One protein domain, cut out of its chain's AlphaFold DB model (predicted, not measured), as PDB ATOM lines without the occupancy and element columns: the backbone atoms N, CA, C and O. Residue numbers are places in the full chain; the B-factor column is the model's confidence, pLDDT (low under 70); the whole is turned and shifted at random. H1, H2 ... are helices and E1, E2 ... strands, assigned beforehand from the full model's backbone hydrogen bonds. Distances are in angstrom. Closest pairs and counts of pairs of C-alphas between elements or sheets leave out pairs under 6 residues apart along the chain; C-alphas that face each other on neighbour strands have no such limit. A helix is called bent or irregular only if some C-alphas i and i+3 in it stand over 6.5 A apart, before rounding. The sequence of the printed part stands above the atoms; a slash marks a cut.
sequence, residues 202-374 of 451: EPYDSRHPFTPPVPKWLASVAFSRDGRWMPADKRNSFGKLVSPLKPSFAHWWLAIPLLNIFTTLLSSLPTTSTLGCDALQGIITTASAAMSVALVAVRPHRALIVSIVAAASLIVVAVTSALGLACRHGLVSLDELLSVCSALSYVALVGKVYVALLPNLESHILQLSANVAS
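What this domain is: This is residues 202 to 374 of the 451 residues of the protein "GP46-like surface antigen, putative" of Bodo saltans (UniProt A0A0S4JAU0). Four long helical stretches run up and back along a rod, each opposite to the next: H4, H5 and H6a side by side in a row, and H3 beside H4 but turned out of that row, its centre making a triangle with those of H4 and H5, while the arm H6b of the longest helix, H6, runs on past one end. At that end lie the short H1, E1 and H2 and the unnamed residues 202 to 215. The printed part has 173 residues, mostly helix, in the order H1, E1, H2, H3, H4, H5, H6. It is loose, with a radius of gyration of the C-alphas of 19.6 A, and spans 68 by 30 by 26 A.

Where its parts are: H6, residues 334 to 374, was assigned as one helix by its hydrogen bonds but is bent, with C-alphas 356 and 359 7.1 A apart. Its arms are H6a, residues 334 to 356, 32.1 A, and H6b, residues 359 to 374, 23.0 A, ending at C-alpha 374 (28.324, -22.400, 29.229). H5 is residues 304 to 328, 35.9 A; H4 274 to 298, 35.5 A; H3 247 to 268, 34.5 A, irregular, with C-alphas 248 and 251 7.9 A apart. H1 is residues 216 to 222, from C-alpha 216 (29.161, -1.788, 24.445); E1 227 to 230; H2 232 to 237.

How they stand to each other: H5, the hub, touches H6a (closest C-alphas Ser 313 and Ala 348, 5.7 A) at a shallow tilt of 14 degrees, opposite ways, a hairpin. H4 and H5, also a hairpin, touch at Thr 285 and Ala 318, whose C-alphas are 4.3 A apart. H3 touches H4 in a third hairpin, through residues 259 to 267 alone (closest C-alphas Thr 263 and Ile 284, 6.0 A). H1 touches H5 at a steep tilt of 48 degrees (closest C-alphas Val 221 and Leu 304, 5.3 A). H2 and H6b touch no helix. E1 pairs with no named strand; residues 202 to 203 pair antiparallel with its residues 227 to 228. Every O i to N i+4 pair is within hydrogen-bond range in H1, H2, H4, H5, H6a and H6b; H3 has 11 of 18.

The domain as a whole: The C-alphas of Ser 273 and Ser 374, the two farthest apart, are 69.0 A apart. The printed part has no cut, no link is long, and no printed residue is under 70 in pLDDT.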
ATOM      1  N   GLU A 202      33.079 -15.158   8.882       89.19
ATOM      2  CA  GLU A 202      31.935 -15.597   9.678       89.19
ATOM      3  C   GLU A 202      31.358 -14.374  10.413       89.19
ATOM      4  O   GLU A 202      32.082 -13.763  11.215       89.19
ATOM      5  N   PRO A 203      30.106 -13.958  10.141       90.00
ATOM      6  CA  PRO A 203      29.460 -12.912  10.921       90.00
ATOM      7  C   PRO A 203      29.237 -13.381  12.362       90.00
ATOM      8  O   PRO A 203      29.081 -14.567  12.625       90.00
ATOM      9  N   TYR A 204      29.245 -12.456  13.322       88.62
ATOM     10  CA  TYR A 204      28.944 -12.827  14.706       88.62
ATOM     11  C   TYR A 204      27.443 -13.104  14.875       88.62
ATOM     12  O   TYR A 204      26.625 -12.269  14.496       88.62
ATOM     13  N   ASP A 205      27.088 -14.219  15.522       83.69
ATOM     14  CA  ASP A 205      25.685 -14.600  15.775       83.69
ATOM     15  C   ASP A 205      24.929 -13.589  16.646       83.69
ATOM     16  O   ASP A 205      23.715 -13.416  16.545       83.69
ATOM     17  N   SER A 206      25.654 -12.909  17.535       81.25
ATOM     18  CA  SER A 206      25.085 -11.902  18.423       81.25
ATOM     19  C   SER A 206      25.478 -10.499  17.974       81.25
ATOM     20  O   SER A 206      26.615 -10.246  17.582       81.25
ATOM     21  N   ARG A 207      24.554  -9.540  18.125       77.75
ATOM     22  CA  ARG A 207      24.831  -8.110  17.881       77.75
ATOM     23  C   ARG A 207      25.926  -7.539  18.797       77.75
ATOM     24  O   ARG A 207      26.451  -6.462  18.521       77.75
ATOM     25  N   HIS A 208      26.242  -8.218  19.904       82.25
ATOM     26  CA  HIS A 208      27.200  -7.763  20.914       82.25
ATOM     27  C   HIS A 208      28.081  -8.921  21.425       82.25
ATOM     28  O   HIS A 208      28.003  -9.278  22.599       82.25
ATOM     29  N   PRO A 209      28.955  -9.484  20.577       83.69
ATOM     30  CA  PRO A 209      29.702 -10.711  20.887       83.69
ATOM     31  C   PRO A 209      30.725 -10.542  22.017       83.69
ATOM     32  O   PRO A 209      31.155 -11.520  22.618       83.69
ATOM     33  N   PHE A 210      31.098  -9.300  22.328       87.69
ATOM     34  CA  PHE A 210      32.054  -8.968  23.383       87.69
ATOM     35  C   PHE A 210      31.387  -8.477  24.678       87.69
ATOM     36  O   PHE A 210      32.093  -8.134  25.627       87.69
ATOM     37  N   THR A 211      30.050  -8.402  24.735       85.38
ATOM     38  CA  THR A 211      29.319  -7.851  25.886       85.38
ATOM     39  C   THR A 211      28.344  -8.872  26.474       85.38
ATOM     40  O   THR A 211      27.417  -9.276  25.772       85.38
ATOM     41  N   PRO A 212      28.435  -9.174  27.784       83.50
ATOM     42  CA  PRO A 212      29.579  -8.955  28.690       83.50
ATOM     43  C   PRO A 212      30.807  -9.807  28.271       83.50
ATOM     44  O   PRO A 212      30.624 -10.793  27.556       83.50
ATOM     45  N   PRO A 213      32.057  -9.456  28.656       85.88
ATOM     46  CA  PRO A 213      32.469  -8.550  29.744       85.88
ATOM     47  C   PRO A 213      32.792  -7.100  29.342       85.88
ATOM     48  O   PRO A 213      32.961  -6.251  30.214       85.88
ATOM     49  N   VAL A 214      32.897  -6.780  28.051       89.81
ATOM     50  CA  VAL A 214      33.318  -5.443  27.602       89.81
ATOM     51  C   VAL A 214      32.105  -4.512  27.472       89.81
ATOM     52  O   VAL A 214      31.106  -4.907  26.861       89.81
ATOM     53  N   PRO A 215      32.167  -3.259  27.968       92.50
ATOM     54  CA  PRO A 215      31.124  -2.263  27.732       92.50
ATOM     55  C   PRO A 215      30.856  -2.043  26.239       92.50
ATOM     56  O   PRO A 215      31.791  -1.951  25.442       92.50
ATOM     57  N   LYS A 216      29.580  -1.890  25.858       89.00
ATOM     58  CA  LYS A 216      29.161  -1.788  24.445       89.00
ATOM     59  C   LYS A 216      29.894  -0.691  23.670       89.00
ATOM     60  O   LYS A 216      30.302  -0.923  22.537       89.00
ATOM     61  N   TRP A 217      30.076   0.486  24.274       90.50
ATOM     62  CA  TRP A 217      30.745   1.618  23.626       90.50
ATOM     63  C   TRP A 217      32.195   1.273  23.261       90.50
ATOM     64  O   TRP A 217      32.600   1.477  22.117       90.50
ATOM     65  N   LEU A 218      32.931   0.659  24.193       91.25
ATOM     66  CA  LEU A 218      34.325   0.275  24.000       91.25
ATOM     67  C   LEU A 218      34.430  -0.859  22.984       91.25
ATOM     68  O   LEU A 218      35.234  -0.775  22.059       91.25
ATOM     69  N   ALA A 219      33.564  -1.869  23.094       90.12
ATOM     70  CA  ALA A 219      33.527  -2.972  22.144       90.12
ATOM     71  C   ALA A 219      33.260  -2.497  20.710       90.12
ATOM     72  O   ALA A 219      33.859  -2.999  19.765       90.12
ATOM     73  N   SER A 220      32.415  -1.475  20.558       88.06
ATOM     74  CA  SER A 220      32.057  -0.923  19.255       88.06
ATOM     75  C   SER A 220      33.190  -0.161  18.558       88.06
ATOM     76  O   SER A 220      33.093   0.068  17.352       88.06
ATOM     77  N   VAL A 221      34.220   0.257  19.301       90.06
ATOM     78  CA  VAL A 221      35.378   1.009  18.792       90.06
ATOM     79  C   VAL A 221      36.602   0.103  18.677       90.06
ATOM     80  O   VAL A 221      37.296   0.122  17.658       90.06
ATOM     81  N   ALA A 222      36.862  -0.679  19.725       89.56
ATOM     82  CA  ALA A 222      38.074  -1.467  19.873       89.56
ATOM     83  C   ALA A 222      38.060  -2.750  19.039       89.56
ATOM     84  O   ALA A 222      39.107  -3.120  18.523       89.56
ATOM     85  N   PHE A 223      36.908  -3.408  18.894       89.88
ATOM     86  CA  PHE A 223      36.821  -4.741  18.301       89.88
ATOM     87  C   PHE A 223      36.060  -4.752  16.977       89.88
ATOM     88  O   PHE A 223      35.342  -3.809  16.626       89.88
ATOM     89  N   SER A 224      36.231  -5.838  16.225       86.19
ATOM     90  CA  SER A 224      35.460  -6.098  15.012       86.19
ATOM     91  C   SER A 224      33.951  -6.078  15.281       86.19
ATOM     92  O   SER A 224      33.467  -6.761  16.179       86.19
ATOM     93  N   ARG A 225      33.184  -5.329  14.482       80.75
ATOM     94  CA  ARG A 225      31.713  -5.275  14.605       80.75
ATOM     95  C   ARG A 225      31.004  -6.405  13.870       80.75
ATOM     96  O   ARG A 225      30.027  -6.948  14.368       80.75
ATOM     97  N   ASP A 226      31.511  -6.733  12.690       86.06
ATOM     98  CA  ASP A 226      30.716  -7.434  11.683       86.06
ATOM     99  C   ASP A 226      30.939  -8.955  11.710       86.06
ATOM    100  O   ASP A 226      30.109  -9.702  11.211       86.06
ATOM    101  N   GLY A 227      32.039  -9.437  12.298       89.31
ATOM    102  CA  GLY A 227      32.338 -10.872  12.361       89.31
ATOM    103  C   GLY A 227      33.783 -11.192  12.712       89.31
ATOM    104  O   GLY A 227      34.559 -10.315  13.104       89.31
ATOM    105  N   ARG A 228      34.241 -12.412  12.406       89.75
ATOM    106  CA  ARG A 228      35.665 -12.836  12.417       89.75
ATOM    107  C   ARG A 228      36.067 -13.617  11.157       89.75
ATOM    108  O   ARG A 228      35.251 -14.283  10.543       89.75
ATOM    109  N   TRP A 229      37.339 -13.526  10.776       87.88
ATOM    110  CA  TRP A 229      37.903 -14.403   9.748       87.88
ATOM    111  C   TRP A 229      38.131 -15.804  10.336       87.88
ATOM    112  O   TRP A 229      38.715 -15.925  11.421       87.88
ATOM    113  N   MET A 230      37.666 -16.829   9.624       87.38
ATOM    114  CA  MET A 230      37.678 -18.243  10.005       87.38
ATOM    115  C   MET A 230      38.191 -19.110   8.849       87.38
ATOM    116  O   MET A 230      38.052 -18.706   7.701       87.38
ATOM    117  N   PRO A 231      38.767 -20.297   9.110       88.12
ATOM    118  CA  PRO A 231      39.138 -20.833  10.422       88.12
ATOM    119  C   PRO A 231      40.355 -20.111  11.031       88.12
ATOM    120  O   PRO A 231      41.154 -19.486  10.327       88.12
ATOM    121  N   ALA A 232      40.505 -20.186  12.359       85.56
ATOM    122  CA  ALA A 232      41.534 -19.452  13.108       85.56
ATOM    123  C   ALA A 232      42.971 -19.784  12.662       85.56
ATOM    124  O   ALA A 232      43.830 -18.898  12.631       85.56
ATOM    125  N   ASP A 233      43.214 -21.031  12.266       84.88
ATOM    126  CA  ASP A 233      44.522 -21.511  11.818       84.88
ATOM    127  C   ASP A 233      44.933 -20.842  10.497       84.88
ATOM    128  O   ASP A 233      45.997 -20.223  10.401       84.88
ATOM    129  N   LYS A 234      44.023 -20.831   9.511       84.81
ATOM    130  CA  LYS A 234      44.208 -20.125   8.231       84.81
ATOM    131  C   LYS A 234      44.320 -18.612   8.436       84.81
ATOM    132  O   LYS A 234      45.184 -17.967   7.834       84.81
ATOM    133  N   ARG A 235      43.528 -18.047   9.361       87.38
ATOM    134  CA  ARG A 235      43.633 -16.633   9.755       87.38
ATOM    135  C   ARG A 235      45.036 -16.290  10.254       87.38
ATOM    136  O   ARG A 235      45.589 -15.267   9.863       87.38
ATOM    137  N   ASN A 236      45.622 -17.128  11.103       82.69
ATOM    138  CA  ASN A 236      46.946 -16.879  11.667       82.69
ATOM    139  C   ASN A 236      48.082 -17.043  10.641       82.69
ATOM    140  O   ASN A 236      49.100 -16.358  10.782       82.69
ATOM    141  N   SER A 237      47.905 -17.886   9.616       82.62
ATOM    142  CA  SER A 237      48.959 -18.202   8.641       82.62
ATOM    143  C   SER A 237      49.056 -17.286   7.433       82.62
ATOM    144  O   SER A 237      50.154 -16.853   7.103       82.62
ATOM    145  N   PHE A 238      47.930 -16.996   6.783       80.62
ATOM    146  CA  PHE A 238      47.870 -16.111   5.612       80.62
ATOM    147  C   PHE A 238      46.767 -15.062   5.740       80.62
ATOM    148  O   PHE A 238      46.868 -13.962   5.203       80.62
ATOM    149  N   GLY A 239      45.747 -15.348   6.553       77.25
ATOM    150  CA  GLY A 239      44.685 -14.390   6.795       77.25
ATOM    151  C   GLY A 239      45.178 -13.111   7.457       77.25
ATOM    152  O   GLY A 239      44.556 -12.100   7.210       77.25
ATOM    153  N   LYS A 240      46.287 -13.066   8.220       83.38
ATOM    154  CA  LYS A 240      46.746 -11.806   8.848       83.38
ATOM    155  C   LYS A 240      46.961 -10.651   7.869       83.38
ATOM    156  O   LYS A 240      46.779  -9.516   8.291       83.38
ATOM    157  N   LEU A 241      47.286 -10.919   6.602       81.19
ATOM    158  CA  LEU A 241      47.449  -9.877   5.579       81.19
ATOM    159  C   LEU A 241      46.136  -9.145   5.276       81.19
ATOM    160  O   LEU A 241      46.130  -7.929   5.124       81.19
ATOM    161  N   VAL A 242      45.016  -9.871   5.259       81.94
ATOM    162  CA  VAL A 242      43.677  -9.327   4.956       81.94
ATOM    163  C   VAL A 242      42.740  -9.292   6.156       81.94
ATOM    164  O   VAL A 242      41.686  -8.671   6.110       81.94
ATOM    165  N   SER A 243      43.130  -9.905   7.271       78.94
ATOM    166  CA  SER A 243      42.331 -10.015   8.488       78.94
ATOM    167  C   SER A 243      41.971  -8.676   9.114       78.94
ATOM    168  O   SER A 243      40.909  -8.611   9.734       78.94
ATOM    169  N   PRO A 244      42.780  -7.608   8.964       85.50
ATOM    170  CA  PRO A 244      42.374  -6.297   9.425       85.50
ATOM    171  C   PRO A 244      41.224  -5.729   8.591       85.50
ATOM    172  O   PRO A 244      40.512  -4.875   9.104       85.50
ATOM    173  N   LEU A 245      41.019  -6.189   7.351       90.12
ATOM    174  CA  LEU A 245      40.079  -5.635   6.374       90.12
ATOM    175  C   LEU A 245      38.747  -6.384   6.340       90.12
ATOM    176  O   LEU A 245      38.653  -7.580   6.639       90.12
ATOM    177  N   LYS A 246      37.689  -5.661   5.974       90.62
ATOM    178  CA  LYS A 246      36.389  -6.262   5.658       90.62
ATOM    179  C   LYS A 246      36.450  -6.960   4.289       90.62
ATOM    180  O   LYS A 246      37.216  -6.514   3.436       90.62
ATOM    181  N   PRO A 247      35.618  -7.985   4.026       87.25
ATOM    182  CA  PRO A 247      35.648  -8.729   2.765       87.25
ATOM    183  C   PRO A 247      35.398  -7.835   1.549       87.25
ATOM    184  O   PRO A 247      36.129  -7.916   0.567       87.25
ATOM    185  N   SER A 248      34.441  -6.905   1.653       89.88
ATOM    186  CA  SER A 248      34.124  -5.929   0.598       89.88
ATOM    187  C   SER A 248      35.297  -5.008   0.245       89.88
ATOM    188  O   SER A 248      35.375  -4.490  -0.865       89.88
ATOM    189  N   PHE A 249      36.226  -4.816   1.183       91.44
ATOM    190  CA  PHE A 249      37.395  -3.956   1.035       91.44
ATOM    191  C   PHE A 249      38.701  -4.752   0.984       91.44
ATOM    192  O   PHE A 249      39.766  -4.173   1.176       91.44
ATOM    193  N   ALA A 250      38.656  -6.060   0.706       86.81
ATOM    194  CA  ALA A 250      39.859  -6.889   0.663       86.81
ATOM    195  C   ALA A 250      40.906  -6.344  -0.326       86.81
ATOM    196  O   ALA A 250      42.088  -6.369  -0.011       86.81
ATOM    197  N   HIS A 251      40.481  -5.759  -1.453       86.69
ATOM    198  CA  HIS A 251      41.357  -5.128  -2.452       86.69
ATOM    199  C   HIS A 251      42.186  -3.946  -1.915       86.69
ATOM    200  O   HIS A 251      43.254  -3.659  -2.448       86.69
ATOM    201  N   TRP A 252      41.755  -3.291  -0.829       91.19
ATOM    202  CA  TRP A 252      42.487  -2.169  -0.222       91.19
ATOM    203  C   TRP A 252      43.799  -2.585   0.445       91.19
ATOM    204  O   TRP A 252      44.591  -1.722   0.825       91.19
ATOM    205  N   TRP A 253      44.062  -3.885   0.585       88.81
ATOM    206  CA  TRP A 253      45.274  -4.386   1.230       88.81
ATOM    207  C   TRP A 253      46.565  -3.915   0.544       88.81
ATOM    208  O   TRP A 253      47.557  -3.682   1.234       88.81
ATOM    209  N   LEU A 254      46.543  -3.701  -0.780       88.50
ATOM    210  CA  LEU A 254      47.684  -3.165  -1.532       88.50
ATOM    211  C   LEU A 254      47.863  -1.659  -1.389       88.50
ATOM    212  O   LEU A 254      48.970  -1.166  -1.597       88.50
ATOM    213  N   ALA A 255      46.819  -0.917  -1.017       91.31
ATOM    214  CA  ALA A 255      46.876   0.540  -1.015       91.31
ATOM    215  C   ALA A 255      47.948   1.072  -0.047       91.31
ATOM    216  O   ALA A 255      48.682   1.999  -0.382       91.31
ATOM    217  N   ILE A 256      48.094   0.456   1.133       89.06
ATOM    218  CA  ILE A 256      49.090   0.879   2.131       89.06
ATOM    219  C   ILE A 256      50.531   0.562   1.680       89.06
ATOM    220  O   ILE A 256      51.360   1.476   1.715       89.06
ATOM    221  N   PRO A 257      50.873  -0.671   1.247       90.69
ATOM    222  CA  PRO A 257      52.185  -0.957   0.670       90.69
ATOM    223  C   PRO A 257      52.537  -0.067  -0.524       90.69
ATOM    224  O   PRO A 257      53.646   0.460  -0.573       90.69
ATOM    225  N   LEU A 258      51.595   0.155  -1.448       91.88
ATOM    226  CA  LEU A 258      51.817   1.015  -2.612       91.88
ATOM    227  C   LEU A 258      52.084   2.460  -2.199       91.88
ATOM    228  O   LEU A 258      53.028   3.065  -2.698       91.88
ATOM    229  N   LEU A 259      51.341   2.994  -1.226       93.56
ATOM    230  CA  LEU A 259      51.620   4.319  -0.680       93.56
ATOM    231  C   LEU A 259      53.004   4.380  -0.008       93.56
ATOM    232  O   LEU A 259      53.686   5.398  -0.093       93.56
ATOM    233  N   ASN A 260      53.461   3.304   0.640       92.75
ATOM    234  CA  ASN A 260      54.802   3.261   1.244       92.75
ATOM    235  C   ASN A 260      55.905   3.294   0.182       92.75
ATOM    236  O   ASN A 260      56.890   4.018   0.336       92.75
ATOM    237  N   ILE A 261      55.727   2.525  -0.894       93.12
ATOM    238  CA  ILE A 261      56.632   2.523  -2.048       93.12
ATOM    239  C   ILE A 261      56.641   3.910  -2.687       93.12
ATOM    240  O   ILE A 261      57.708   4.484  -2.860       93.12
ATOM    241  N   PHE A 262      55.465   4.481  -2.951       94.44
ATOM    242  CA  PHE A 262      55.302   5.805  -3.547       94.44
ATOM    243  C   PHE A 262      55.969   6.909  -2.720       94.44
ATOM    244  O   PHE A 262      56.783   7.667  -3.236       94.44
ATOM    245  N   THR A 263      55.687   6.971  -1.417       93.31
ATOM    246  CA  THR A 263      56.306   7.964  -0.524       93.31
ATOM    247  C   THR A 263      57.818   7.792  -0.441       93.31
ATOM    248  O   THR A 263      58.542   8.783  -0.465       93.31
ATOM    249  N   THR A 264      58.316   6.553  -0.393       93.38
ATOM    250  CA  THR A 264      59.762   6.287  -0.361       93.38
ATOM    251  C   THR A 264      60.434   6.647  -1.683       93.38
ATOM    252  O   THR A 264      61.508   7.243  -1.656       93.38
ATOM    253  N   LEU A 265      59.793   6.353  -2.816       93.81
ATOM    254  CA  LEU A 265      60.246   6.736  -4.152       93.81
ATOM    255  C   LEU A 265      60.402   8.256  -4.239       93.81
ATOM    256  O   LEU A 265      61.503   8.737  -4.486       93.81
ATOM    257  N   LEU A 266      59.331   9.004  -3.952       93.94
ATOM    258  CA  LEU A 266      59.346  10.466  -4.017       93.94
ATOM    259  C   LEU A 266      60.365  11.084  -3.058       93.94
ATOM    260  O   LEU A 266      61.091  11.992  -3.444       93.94
ATOM    261  N   SER A 267      60.470  10.559  -1.832       91.69
ATOM    262  CA  SER A 267      61.431  11.063  -0.838       91.69
ATOM    263  C   SER A 267      62.891  10.824  -1.234       91.69
ATOM    264  O   SER A 267      63.781  11.483  -0.696       91.69
ATOM    265  N   SER A 268      63.146   9.872  -2.135       90.50
ATOM    266  CA  SER A 268      64.496   9.477  -2.549       90.50
ATOM    267  C   SER A 268      64.955  10.154  -3.842       90.50
ATOM    268  O   SER A 268      66.124  10.022  -4.191       90.50
ATOM    269  N   LEU A 269      64.069  10.863  -4.554       91.50
ATOM    270  CA  LEU A 269      64.421  11.524  -5.810       91.50
ATOM    271  C   LEU A 269      65.480  12.617  -5.571       91.50
ATOM    272  O   LEU A 269      65.293  13.472  -4.699       91.50
ATOM    273  N   PRO A 270      66.581  12.633  -6.347       84.69
ATOM    274  CA  PRO A 270      67.621  13.644  -6.217       84.69
ATOM    275  C   PRO A 270      67.148  14.952  -6.856       84.69
ATOM    276  O   PRO A 270      67.377  15.216  -8.032       84.69
ATOM    277  N   THR A 271      66.467  15.788  -6.080       85.88
ATOM    278  CA  THR A 271      66.116  17.146  -6.505       85.88
ATOM    279  C   THR A 271      66.998  18.151  -5.778       85.88
ATOM    280  O   THR A 271      67.168  18.091  -4.563       85.88
ATOM    281  N   THR A 272      67.611  19.053  -6.541       79.56
ATOM    282  CA  THR A 272      68.467  20.131  -6.019       79.56
ATOM    283  C   THR A 272      67.753  21.480  -6.009       79.56
ATOM    284  O   THR A 272      68.168  22.390  -5.297       79.56
ATOM    285  N   SER A 273      66.659  21.619  -6.761       90.12
ATOM    286  CA  SER A 273      65.878  22.850  -6.823       90.12
ATOM    287  C   SER A 273      64.878  22.951  -5.669       90.12
ATOM    288  O   SER A 273      64.228  21.972  -5.296       90.12
ATOM    289  N   THR A 274      64.705  24.162  -5.135       90.62
ATOM    290  CA  THR A 274      63.676  24.463  -4.124       90.62
ATOM    291  C   THR A 274      62.282  24.112  -4.609       90.62
ATOM    292  O   THR A 274      61.583  23.368  -3.931       90.62
ATOM    293  N   LEU A 275      61.938  24.510  -5.836       93.75
ATOM    294  CA  LEU A 275      60.650  24.176  -6.439       93.75
ATOM    295  C   LEU A 275      60.417  22.657  -6.543       93.75
ATOM    296  O   LEU A 275      59.311  22.188  -6.292       93.75
ATOM    297  N   GLY A 276      61.449  21.884  -6.902       94.12
ATOM    298  CA  GLY A 276      61.345  20.427  -7.013       94.12
ATOM    299  C   GLY A 276      61.061  19.770  -5.665       94.12
ATOM    300  O   GLY A 276      60.169  18.931  -5.559       94.12
ATOM    301  N   CYS A 277      61.766  20.197  -4.621       93.69
ATOM    302  CA  CYS A 277      61.537  19.693  -3.275       93.69
ATOM    303  C   CYS A 277      60.183  20.102  -2.693       93.69
ATOM    304  O   CYS A 277      59.507  19.257  -2.103       93.69
ATOM    305  N   ASP A 278      59.764  21.349  -2.910       95.31
ATOM    306  CA  ASP A 278      58.452  21.838  -2.488       95.31
ATOM    307  C   ASP A 278      57.335  21.024  -3.159       95.31
ATOM    308  O   ASP A 278      56.392  20.583  -2.498       95.31
ATOM    309  N   ALA A 279      57.480  20.734  -4.457       96.44
ATOM    310  CA  ALA A 279      56.548  19.887  -5.193       96.44
ATOM    311  C   ALA A 279      56.510  18.452  -4.640       96.44
ATOM    312  O   ALA A 279      55.426  17.922  -4.391       96.44
ATOM    313  N   LEU A 280      57.663  17.818  -4.401       95.00
ATOM    314  CA  LEU A 280      57.723  16.449  -3.870       95.00
ATOM    315  C   LEU A 280      57.105  16.339  -2.472       95.00
ATOM    316  O   LEU A 280      56.273  15.457  -2.236       95.00
ATOM    317  N   GLN A 281      57.459  17.241  -1.554       94.56
ATOM    318  CA  GLN A 281      56.877  17.277  -0.209       94.56
ATOM    319  C   GLN A 281      55.386  17.618  -0.251       94.56
ATOM    320  O   GLN A 281      54.599  17.006   0.475       94.56
ATOM    321  N   GLY A 282      54.964  18.529  -1.129       96.44
ATOM    322  CA  GLY A 282      53.556  18.852  -1.352       96.44
ATOM    323  C   GLY A 282      52.749  17.641  -1.827       96.44
ATOM    324  O   GLY A 282      51.682  17.356  -1.276       96.44
ATOM    325  N   ILE A 283      53.280  16.866  -2.779       97.31
ATOM    326  CA  ILE A 283      52.652  15.630  -3.270       97.31
ATOM    327  C   ILE A 283      52.558  14.589  -2.151       97.31
ATOM    328  O   ILE A 283      51.486  14.018  -1.950       97.31
ATOM    329  N   ILE A 284      53.636  14.348  -1.393       95.94
ATOM    330  CA  ILE A 284      53.622  13.375  -0.286       95.94
ATOM    331  C   ILE A 284      52.610  13.782   0.790       95.94
ATOM    332  O   ILE A 284      51.831  12.938   1.246       95.94
ATOM    333  N   THR A 285      52.592  15.063   1.163       97.12
ATOM    334  CA  THR A 285      51.648  15.626   2.139       97.12
ATOM    335  C   THR A 285      50.214  15.414   1.673       97.12
ATOM    336  O   THR A 285      49.410  14.821   2.394       97.12
ATOM    337  N   THR A 286      49.911  15.820   0.438       97.56
ATOM    338  CA  THR A 286      48.565  15.739  -0.143       97.56
ATOM    339  C   THR A 286      48.106  14.290  -0.289       97.56
ATOM    340  O   THR A 286      47.006  13.954   0.140       97.56
ATOM    341  N   ALA A 287      48.950  13.402  -0.821       96.94
ATOM    342  CA  ALA A 287      48.624  11.987  -0.993       96.94
ATOM    343  C   ALA A 287      48.398  11.277   0.352       96.94
ATOM    344  O   ALA A 287      47.446  10.507   0.498       96.94
ATOM    345  N   SER A 288      49.234  11.558   1.357       96.56
ATOM    346  CA  SER A 288      49.106  10.965   2.696       96.56
ATOM    347  C   SER A 288      47.859  11.475   3.423       96.56
ATOM    348  O   SER A 288      47.133  10.680   4.024       96.56
ATOM    349  N   ALA A 289      47.563  12.774   3.323       97.38
ATOM    350  CA  ALA A 289      46.350  13.370   3.876       97.38
ATOM    351  C   ALA A 289      45.088  12.823   3.191       97.38
ATOM    352  O   ALA A 289      44.167  12.373   3.874       97.38
ATOM    353  N   ALA A 290      45.068  12.771   1.856       97.38
ATOM    354  CA  ALA A 290      43.955  12.225   1.084       97.38
ATOM    355  C   ALA A 290      43.691  10.753   1.430       97.38
ATOM    356  O   ALA A 290      42.551  10.370   1.695       97.38
ATOM    357  N   MET A 291      44.743   9.931   1.511       96.62
ATOM    358  CA  MET A 291      44.602   8.531   1.906       96.62
ATOM    359  C   MET A 291      44.138   8.390   3.361       96.62
ATOM    360  O   MET A 291      43.335   7.509   3.666       96.62
ATOM    361  N   SER A 292      44.586   9.261   4.267       96.62
ATOM    362  CA  SER A 292      44.090   9.284   5.646       96.62
ATOM    363  C   SER A 292      42.583   9.546   5.706       96.62
ATOM    364  O   SER A 292      41.844   8.773   6.322       96.62
ATOM    365  N   VAL A 293      42.106  10.569   4.989       97.12
ATOM    366  CA  VAL A 293      40.672  10.876   4.872       97.12
ATOM    367  C   VAL A 293      39.916   9.688   4.274       97.12
ATOM    368  O   VAL A 293      38.888   9.287   4.820       97.12
ATOM    369  N   ALA A 294      40.451   9.057   3.224       96.00
ATOM    370  CA  ALA A 294      39.852   7.868   2.622       96.00
ATOM    371  C   ALA A 294      39.734   6.701   3.621       96.00
ATOM    372  O   ALA A 294      38.678   6.074   3.706       96.00
ATOM    373  N   LEU A 295      40.758   6.437   4.442       94.62
ATOM    374  CA  LEU A 295      40.709   5.391   5.472       94.62
ATOM    375  C   LEU A 295      39.654   5.673   6.554       94.62
ATOM    376  O   LEU A 295      39.015   4.733   7.038       94.62
ATOM    377  N   VAL A 296      39.447   6.940   6.926       95.00
ATOM    378  CA  VAL A 296      38.427   7.354   7.909       95.00
ATOM    379  C   VAL A 296      37.013   7.313   7.323       95.00
ATOM    380  O   VAL A 296      36.076   6.920   8.026       95.00
ATOM    381  N   ALA A 297      36.859   7.697   6.055       95.38
ATOM    382  CA  ALA A 297      35.579   7.744   5.355       95.38
ATOM    383  C   ALA A 297      35.093   6.343   4.958       95.38
ATOM    384  O   ALA A 297      33.996   5.939   5.334       95.38
ATOM    385  N   VAL A 298      35.935   5.578   4.257       95.50
ATOM    386  CA  VAL A 298      35.605   4.234   3.753       95.50
ATOM    387  C   VAL A 298      35.602   3.203   4.881       95.50
ATOM    388  O   VAL A 298      34.801   2.270   4.875       95.50
ATOM    389  N   ARG A 299      36.481   3.377   5.878       94.62
ATOM    390  CA  ARG A 299      36.670   2.451   7.010       94.62
ATOM    391  C   ARG A 299      36.880   1.009   6.533       94.62
ATOM    392  O   ARG A 299      36.113   0.118   6.911       94.62
ATOM    393  N   PRO A 300      37.935   0.750   5.739       93.75
ATOM    394  CA  PRO A 300      38.135  -0.563   5.134       93.75
ATOM    395  C   PRO A 300      38.463  -1.645   6.175       93.75
ATOM    396  O   PRO A 300      38.282  -2.833   5.909       93.75
ATOM    397  N   HIS A 301      38.908  -1.250   7.376       94.12
ATOM    398  CA  HIS A 301      39.211  -2.171   8.465       94.12
ATOM    399  C   HIS A 301      37.962  -2.635   9.234       94.12
ATOM    400  O   HIS A 301      36.961  -1.929   9.349       94.12
ATOM    401  N   ARG A 302      38.039  -3.834   9.817       91.75
ATOM    402  CA  ARG A 302      36.959  -4.463  10.601       91.75
ATOM    403  C   ARG A 302      36.750  -3.785  11.948       91.75
ATOM    404  O   ARG A 302      35.611  -3.625  12.380       91.75
ATOM    405  N   ALA A 303      37.844  -3.391  12.594       92.06
ATOM    406  CA  ALA A 303      37.834  -2.644  13.842       92.06
ATOM    407  C   ALA A 303      38.112  -1.161  13.560       92.06
ATOM    408  O   ALA A 303      39.078  -0.821  12.871       92.06
ATOM    409  N   LEU A 304      37.275  -0.275  14.111       92.19
ATOM    410  CA  LEU A 304      37.364   1.173  13.883       92.19
ATOM    411  C   LEU A 304      38.724   1.721  14.327       92.19
ATOM    412  O   LEU A 304      39.341   2.506  13.609       92.19
ATOM    413  N   ILE A 305      39.212   1.261  15.482       93.25
ATOM    414  CA  ILE A 305      40.500   1.674  16.040       93.25
ATOM    415  C   ILE A 305      41.673   1.404  15.089       93.25
ATOM    416  O   ILE A 305      42.602   2.200  15.033       93.25
ATOM    417  N   VAL A 306      41.618   0.334  14.288       93.44
ATOM    418  CA  VAL A 306      42.678   0.007  13.323       93.44
ATOM    419  C   VAL A 306      42.699   1.029  12.187       93.44
ATOM    420  O   VAL A 306      43.770   1.530  11.848       93.44
ATOM    421  N   SER A 307      41.529   1.403  11.653       93.56
ATOM    422  CA  SER A 307      41.423   2.494  10.672       93.56
ATOM    423  C   SER A 307      41.900   3.823  11.249       93.56
ATOM    424  O   SER A 307      42.633   4.532  10.569       93.56
ATOM    425  N   ILE A 308      41.538   4.148  12.496       93.38
ATOM    426  CA  ILE A 308      41.968   5.389  13.161       93.38
ATOM    427  C   ILE A 308      43.488   5.410  13.334       93.38
ATOM    428  O   ILE A 308      44.117   6.397  12.977       93.38
ATOM    429  N   VAL A 309      44.098   4.328  13.822       94.38
ATOM    430  CA  VAL A 309      45.558   4.241  13.987       94.38
ATOM    431  C   VAL A 309      46.274   4.320  12.637       94.38
ATOM    432  O   VAL A 309      47.310   4.978  12.529       94.38
ATOM    433  N   ALA A 310      45.744   3.672  11.595       93.75
ATOM    434  CA  ALA A 310      46.303   3.757  10.249       93.75
ATOM    435  C   ALA A 310      46.210   5.184   9.681       93.75
ATOM    436  O   ALA A 310      47.213   5.705   9.200       93.75
ATOM    437  N   ALA A 311      45.052   5.835   9.810       95.69
ATOM    438  CA  ALA A 311      44.836   7.222   9.403       95.69
ATOM    439  C   ALA A 311      45.727   8.198  10.187       95.69
ATOM    440  O   ALA A 311      46.405   9.030   9.592       95.69
ATOM    441  N   ALA A 312      45.817   8.042  11.510       94.38
ATOM    442  CA  ALA A 312      46.713   8.820  12.359       94.38
ATOM    443  C   ALA A 312      48.175   8.648  11.929       94.38
ATOM    444  O   ALA A 312      48.886   9.636  11.801       94.38
ATOM    445  N   SER A 313      48.609   7.423  11.612       94.44
ATOM    446  CA  SER A 313      49.965   7.175  11.097       94.44
ATOM    447  C   SER A 313      50.234   7.935   9.790       94.44
ATOM    448  O   SER A 313      51.327   8.459   9.607       94.44
ATOM    449  N   LEU A 314      49.250   8.019   8.887       95.12
ATOM    450  CA  LEU A 314      49.369   8.790   7.644       95.12
ATOM    451  C   LEU A 314      49.324  10.303   7.880       95.12
ATOM    452  O   LEU A 314      50.014  11.041   7.185       95.12
ATOM    453  N   ILE A 315      48.571  10.766   8.881       95.44
ATOM    454  CA  ILE A 315      48.594  12.170   9.311       95.44
ATOM    455  C   ILE A 315      49.972  12.526   9.861       95.44
ATOM    456  O   ILE A 315      50.493  13.566   9.493       95.44
ATOM    457  N   VAL A 316      50.605  11.659  10.662       94.19
ATOM    458  CA  VAL A 316      51.986  11.885  11.124       94.19
ATOM    459  C   VAL A 316      52.939  12.051   9.939       94.19
ATOM    460  O   VAL A 316      53.749  12.972   9.935       94.19
ATOM    461  N   VAL A 317      52.815  11.208   8.908       94.50
ATOM    462  CA  VAL A 317      53.603  11.320   7.668       94.50
ATOM    463  C   VAL A 317      53.329  12.651   6.952       94.50
ATOM    464  O   VAL A 317      54.276  13.332   6.569       94.50
ATOM    465  N   ALA A 318      52.062  13.054   6.819       96.38
ATOM    466  CA  ALA A 318      51.679  14.316   6.183       96.38
ATOM    467  C   ALA A 318      52.187  15.543   6.960       96.38
ATOM    468  O   ALA A 318      52.788  16.432   6.370       96.38
ATOM    469  N   VAL A 319      52.002  15.566   8.283       95.56
ATOM    470  CA  VAL A 319      52.468  16.642   9.171       95.56
ATOM    471  C   VAL A 319      53.986  16.735   9.143       95.56
ATOM    472  O   VAL A 319      54.513  17.828   9.006       95.56
ATOM    473  N   THR A 320      54.695  15.607   9.198       93.88
ATOM    474  CA  THR A 320      56.164  15.601   9.099       93.88
ATOM    475  C   THR A 320      56.628  16.187   7.769       93.88
ATOM    476  O   THR A 320      57.537  17.009   7.738       93.88
ATOM    477  N   SER A 321      55.975  15.810   6.667       94.75
ATOM    478  CA  SER A 321      56.287  16.352   5.344       94.75
ATOM    479  C   SER A 321      55.990  17.856   5.246       94.75
ATOM    480  O   SER A 321      56.790  18.596   4.683       94.75
ATOM    481  N   ALA A 322      54.881  18.326   5.826       95.75
ATOM    482  CA  ALA A 322      54.506  19.740   5.847       95.75
ATOM    483  C   ALA A 322      55.423  20.585   6.747       95.75
ATOM    484  O   ALA A 322      55.809  21.687   6.373       95.75
ATOM    485  N   LEU A 323      55.813  20.063   7.912       94.38
ATOM    486  CA  LEU A 323      56.808  20.701   8.773       94.38
ATOM    487  C   LEU A 323      58.180  20.725   8.100       94.38
ATOM    488  O   LEU A 323      58.920  21.684   8.270       94.38
ATOM    489  N   GLY A 324      58.505  19.712   7.295       91.94
ATOM    490  CA  GLY A 324      59.704  19.724   6.469       91.94
ATOM    491  C   GLY A 324      59.727  20.847   5.446       91.94
ATOM    492  O   GLY A 324      60.748  21.524   5.316       91.94
ATOM    493  N   LEU A 325      58.587  21.090   4.799       93.50
ATOM    494  CA  LEU A 325      58.391  22.231   3.912       93.50
ATOM    495  C   LEU A 325      58.534  23.552   4.685       93.50
ATOM    496  O   LEU A 325      59.297  24.424   4.284       93.50
ATOM    497  N   ALA A 326      57.860  23.681   5.831       94.44
ATOM    498  CA  ALA A 326      57.925  24.880   6.666       94.44
ATOM    499  C   ALA A 326      59.355  25.174   7.154       94.44
ATOM    500  O   ALA A 326      59.816  26.310   7.082       94.44
ATOM    501  N   CYS A 327      60.078  24.141   7.584       93.62
ATOM    502  CA  CYS A 327      61.468  24.239   8.009       93.62
ATOM    503  C   CYS A 327      62.391  24.693   6.872       93.62
ATOM    504  O   CYS A 327      63.247  25.551   7.069       93.62
ATOM    505  N   ARG A 328      62.188  24.178   5.651       90.44
ATOM    506  CA  ARG A 328      62.946  24.604   4.464       90.44
ATOM    507  C   ARG A 328      62.781  26.098   4.170       90.44
ATOM    508  O   ARG A 328      63.737  26.733   3.737       90.44
ATOM    509  N   HIS A 329      61.597  26.648   4.428       93.12
ATOM    510  CA  HIS A 329      61.292  28.077   4.284       93.12
ATOM    511  C   HIS A 329      61.641  28.907   5.535       93.12
ATOM    512  O   HIS A 329      61.271  30.075   5.615       93.12
ATOM    513  N   GLY A 330      62.343  28.328   6.517       91.94
ATOM    514  CA  GLY A 330      62.775  29.023   7.735       91.94
ATOM    515  C   GLY A 330      61.643  29.368   8.707       91.94
ATOM    516  O   GLY A 330      61.831  30.205   9.583       91.94
ATOM    517  N   LEU A 331      60.467  28.746   8.558       94.75
ATOM    518  CA  LEU A 331      59.304  28.992   9.420       94.75
ATOM    519  C   LEU A 331      59.332  28.170  10.717       94.75
ATOM    520  O   LEU A 331      58.629  28.507  11.664       94.75
ATOM    521  N   VAL A 332      60.088  27.070  10.736       94.00
ATOM    522  CA  VAL A 332      60.208  26.134  11.865       94.00
ATOM    523  C   VAL A 332      61.675  25.742  12.002       94.00
ATOM    524  O   VAL A 332      62.338  25.492  10.993       94.00
ATOM    525  N   SER A 333      62.192  25.678  13.226       90.81
ATOM    526  CA  SER A 333      63.566  25.220  13.467       90.81
ATOM    527  C   SER A 333      63.699  23.697  13.315       90.81
ATOM    528  O   SER A 333      62.734  22.945  13.475       90.81
ATOM    529  N   LEU A 334      64.911  23.212  13.020       86.25
ATOM    530  CA  LEU A 334      65.176  21.772  12.912       86.25
ATOM    531  C   LEU A 334      64.867  21.036  14.230       86.25
ATOM    532  O   LEU A 334      64.270  19.959  14.206       86.25
ATOM    533  N   ASP A 335      65.196  21.642  15.372       88.38
ATOM    534  CA  ASP A 335      64.956  21.063  16.699       88.38
ATOM    535  C   ASP A 335      63.461  20.898  16.999       88.38
ATOM    536  O   ASP A 335      63.023  19.846  17.479       88.38
ATOM    537  N   GLU A 336      62.646  21.902  16.662       89.94
ATOM    538  CA  GLU A 336      61.187  21.830  16.792       89.94
ATOM    539  C   GLU A 336      60.602  20.735  15.899       89.94
ATOM    540  O   GLU A 336      59.781  19.934  16.357       89.94
ATOM    541  N   LEU A 337      61.053  20.651  14.641       88.88
ATOM    542  CA  LEU A 337      60.642  19.594  13.721       88.88
ATOM    543  C   LEU A 337      60.946  18.210  14.309       88.88
ATOM    544  O   LEU A 337      60.058  17.355  14.352       88.88
ATOM    545  N   LEU A 338      62.185  17.975  14.747       86.81
ATOM    546  CA  LEU A 338      62.620  16.680  15.275       86.81
ATOM    547  C   LEU A 338      61.872  16.312  16.560       86.81
ATOM    548  O   LEU A 338      61.441  15.165  16.706       86.81
ATOM    549  N   SER A 339      61.646  17.279  17.451       88.38
ATOM    550  CA  SER A 339      60.863  17.100  18.678       88.38
ATOM    551  C   SER A 339      59.425  16.663  18.377       88.38
ATOM    552  O   SER A 339      58.955  15.639  18.891       88.38
ATOM    553  N   VAL A 340      58.741  17.363  17.463       89.38
ATOM    554  CA  VAL A 340      57.372  17.020  17.046       89.38
ATOM    555  C   VAL A 340      57.333  15.650  16.366       89.38
ATOM    556  O   VAL A 340      56.481  14.818  16.694       89.38
ATOM    557  N   CYS A 341      58.273  15.369  15.461       87.50
ATOM    558  CA  CYS A 341      58.358  14.080  14.775       87.50
ATOM    559  C   CYS A 341      58.594  12.926  15.752       87.50
ATOM    560  O   CYS A 341      57.974  11.869  15.614       87.50
ATOM    561  N   SER A 342      59.448  13.123  16.758       87.38
ATOM    562  CA  SER A 342      59.708  12.148  17.817       87.38
ATOM    563  C   SER A 342      58.438  11.857  18.621       87.38
ATOM    564  O   SER A 342      58.009  10.701  18.706       87.38
ATOM    565  N   ALA A 343      57.755  12.895  19.113       89.12
ATOM    566  CA  ALA A 343      56.510  12.751  19.867       89.12
ATOM    567  C   ALA A 343      55.426  12.009  19.063       89.12
ATOM    568  O   ALA A 343      54.820  11.047  19.551       89.12
ATOM    569  N   LEU A 344      55.219  12.395  17.802       88.81
ATOM    570  CA  LEU A 344      54.256  11.747  16.913       88.81
ATOM    571  C   LEU A 344      54.643  10.295  16.584       88.81
ATOM    572  O   LEU A 344      53.766   9.431  16.494       88.81
ATOM    573  N   SER A 345      55.939  10.002  16.458       86.31
ATOM    574  CA  SER A 345      56.447   8.640  16.255       86.31
ATOM    575  C   SER A 345      56.138   7.738  17.443       86.31
ATOM    576  O   SER A 345      55.693   6.607  17.240       86.31
ATOM    577  N   TYR A 346      56.295   8.233  18.675       88.50
ATOM    578  CA  TYR A 346      55.913   7.487  19.877       88.50
ATOM    579  C   TYR A 346      54.415   7.178  19.902       88.50
ATOM    580  O   TYR A 346      54.028   6.037  20.163       88.50
ATOM    581  N   VAL A 347      53.562   8.152  19.574       88.38
ATOM    582  CA  VAL A 347      52.107   7.937  19.509       88.38
ATOM    583  C   VAL A 347      51.755   6.891  18.447       88.38
ATOM    584  O   VAL A 347      50.987   5.961  18.716       88.38
ATOM    585  N   ALA A 348      52.352   6.991  17.257       88.00
ATOM    586  CA  ALA A 348      52.152   6.021  16.186       88.00
ATOM    587  C   ALA A 348      52.623   4.616  16.596       88.00
ATOM    588  O   ALA A 348      51.911   3.639  16.355       88.00
ATOM    589  N   LEU A 349      53.776   4.506  17.264       88.12
ATOM    590  CA  LEU A 349      54.321   3.243  17.762       88.12
ATOM    591  C   LEU A 349      53.367   2.579  18.759       88.12
ATOM    592  O   LEU A 349      53.026   1.408  18.584       88.12
ATOM    593  N   VAL A 350      52.879   3.322  19.756       91.12
ATOM    594  CA  VAL A 350      51.903   2.815  20.735       91.12
ATOM    595  C   VAL A 350      50.636   2.328  20.029       91.12
ATOM    596  O   VAL A 350      50.153   1.227  20.310       91.12
ATOM    597  N   GLY A 351      50.138   3.089  19.052       91.06
ATOM    598  CA  GLY A 351      49.005   2.683  18.224       91.06
ATOM    599  C   GLY A 351      49.263   1.374  17.467       91.06
ATOM    600  O   GLY A 351      48.415   0.481  17.463       91.06
ATOM    601  N   LYS A 352      50.442   1.213  16.856       88.50
ATOM    602  CA  LYS A 352      50.818  -0.011  16.128       88.50
ATOM    603  C   LYS A 352      50.954  -1.217  17.052       88.50
ATOM    604  O   LYS A 352      50.468  -2.289  16.693       88.50
ATOM    605  N   VAL A 353      51.547  -1.051  18.235       90.88
ATOM    606  CA  VAL A 353      51.625  -2.109  19.256       90.88
ATOM    607  C   VAL A 353      50.221  -2.543  19.666       90.88
ATOM    608  O   VAL A 353      49.926  -3.737  19.674       90.88
ATOM    609  N   TYR A 354      49.322  -1.590  19.918       90.94
ATOM    610  CA  TYR A 354      47.928  -1.892  20.232       90.94
ATOM    611  C   TYR A 354      47.244  -2.689  19.107       90.94
ATOM    612  O   TYR A 354      46.648  -3.736  19.364       90.94
ATOM    613  N   VAL A 355      47.382  -2.254  17.848       90.81
ATOM    614  CA  VAL A 355      46.825  -2.960  16.678       90.81
ATOM    615  C   VAL A 355      47.408  -4.371  16.533       90.81
ATOM    616  O   VAL A 355      46.675  -5.299  16.199       90.81
ATOM    617  N   ALA A 356      48.696  -4.563  16.821       88.38
ATOM    618  CA  ALA A 356      49.340  -5.873  16.771       88.38
ATOM    619  C   ALA A 356      48.831  -6.832  17.863       88.38
ATOM    620  O   ALA A 356      48.738  -8.040  17.630       88.38
ATOM    621  N   LEU A 357      48.482  -6.309  19.041       90.44
ATOM    622  CA  LEU A 357      47.935  -7.087  20.156       90.44
ATOM    623  C   LEU A 357      46.439  -7.383  20.004       90.44
ATOM    624  O   LEU A 357      45.955  -8.373  20.561       90.44
ATOM    625  N   LEU A 358      45.714  -6.572  19.230       90.50
ATOM    626  CA  LEU A 358      44.262  -6.647  19.096       90.50
ATOM    627  C   LEU A 358      43.725  -8.053  18.751       90.50
ATOM    628  O   LEU A 358      42.809  -8.498  19.442       90.50
ATOM    629  N   PRO A 359      44.290  -8.817  17.793       87.06
ATOM    630  CA  PRO A 359      43.785 -10.157  17.473       87.06
ATOM    631  C   PRO A 359      43.887 -11.147  18.641       87.06
ATOM    632  O   PRO A 359      43.043 -12.036  18.790       87.06
ATOM    633  N   ASN A 360      44.917 -11.003  19.482       89.31
ATOM    634  CA  ASN A 360      45.091 -11.844  20.666       89.31
ATOM    635  C   ASN A 360      44.056 -11.481  21.736       89.31
ATOM    636  O   ASN A 360      43.462 -12.377  22.334       89.31
ATOM    637  N   LEU A 361      43.808 -10.181  21.929       91.62
ATOM    638  CA  LEU A 361      42.784  -9.683  22.850       91.62
ATOM    639  C   LEU A 361      41.381 -10.126  22.417       91.62
ATOM    640  O   LEU A 361      40.636 -10.649  23.241       91.62
ATOM    641  N   GLU A 362      41.046 -10.006  21.128       90.12
ATOM    642  CA  GLU A 362      39.772 -10.486  20.572       90.12
ATOM    643  C   GLU A 362      39.572 -11.980  20.835       90.12
ATOM    644  O   GLU A 362      38.531 -12.393  21.343       90.12
ATOM    645  N   SER A 363      40.585 -12.798  20.533       88.06
ATOM    646  CA  SER A 363      40.534 -14.244  20.762       88.06
ATOM    647  C   SER A 363      40.337 -14.579  22.240       88.06
ATOM    648  O   SER A 363      39.523 -15.438  22.581       88.06
ATOM    649  N   HIS A 364      41.055 -13.886  23.124       90.88
ATOM    650  CA  HIS A 364      40.966 -14.108  24.561       90.88
ATOM    651  C   HIS A 364      39.579 -13.753  25.113       90.88
ATOM    652  O   HIS A 364      38.987 -14.548  25.839       90.88
ATOM    653  N   ILE A 365      39.026 -12.602  24.723       91.38
ATOM    654  CA  ILE A 365      37.707 -12.157  25.191       91.38
ATOM    655  C   ILE A 365      36.608 -13.088  24.678       91.38
ATOM    656  O   ILE A 365      35.744 -13.476  25.456       91.38
ATOM    657  N   LEU A 366      36.667 -13.522  23.415       88.06
ATOM    658  CA  LEU A 366      35.685 -14.470  22.873       88.06
ATOM    659  C   LEU A 366      35.712 -15.818  23.610       88.06
ATOM    660  O   LEU A 366      34.657 -16.406  23.842       88.06
ATOM    661  N   GLN A 367      36.893 -16.297  24.016       89.44
ATOM    662  CA  GLN A 367      37.011 -17.508  24.838       89.44
ATOM    663  C   GLN A 367      36.396 -17.315  26.228       89.44
ATOM    664  O   GLN A 367      35.700 -18.203  26.717       89.44
ATOM    665  N   LEU A 368      36.623 -16.159  26.857       89.00
ATOM    666  CA  LEU A 368      36.012 -15.833  28.146       89.00
ATOM    667  C   LEU A 368      34.484 -15.781  28.041       89.00
ATOM    668  O   LEU A 368      33.805 -16.404  28.853       89.00
ATOM    669  N   SER A 369      33.944 -15.111  27.023       86.50
ATOM    670  CA  SER A 369      32.496 -15.025  26.801       86.50
ATOM    671  C   SER A 369      31.864 -16.400  26.557       86.50
ATOM    672  O   SER A 369      30.806 -16.684  27.114       86.50
ATOM    673  N   ALA A 370      32.527 -17.286  25.802       85.94
ATOM    674  CA  ALA A 370      32.053 -18.655  25.583       85.94
ATOM    675  C   ALA A 370      32.009 -19.480  26.883       85.94
ATOM    676  O   ALA A 370      31.045 -20.206  27.121       85.94
ATOM    677  N   ASN A 371      33.014 -19.328  27.751       87.56
ATOM    678  CA  ASN A 371      33.050 -20.004  29.050       87.56
ATOM    679  C   ASN A 371      31.975 -19.480  30.014       87.56
ATOM    680  O   ASN A 371      31.419 -20.244  30.790       87.56
ATOM    681  N   VAL A 372      31.668 -18.181  29.985       85.50
ATOM    682  CA  VAL A 372      30.588 -17.619  30.813       85.50
ATOM    683  C   VAL A 372      29.224 -18.112  30.324       85.50
ATOM    684  O   VAL A 372      28.377 -18.471  31.138       85.50
ATOM    685  N   ALA A 373      29.023 -18.182  29.006       81.12
ATOM    686  CA  ALA A 373      27.775 -18.660  28.416       81.12
ATOM    687  C   ALA A 373      27.485 -20.139  28.729       81.12
ATOM    688  O   ALA A 373      26.322 -20.493  28.886       81.12
ATOM    689  N   SER A 374      28.510 -20.990  28.856       83.38
ATOM    690  CA  SER A 374      28.324 -22.400  29.229       83.38
ATOM    691  C   SER A 374      28.033 -22.608  30.719       83.38
ATOM    692  O   SER A 374      27.419 -23.609  31.081       83.38
TER     693      SER A 374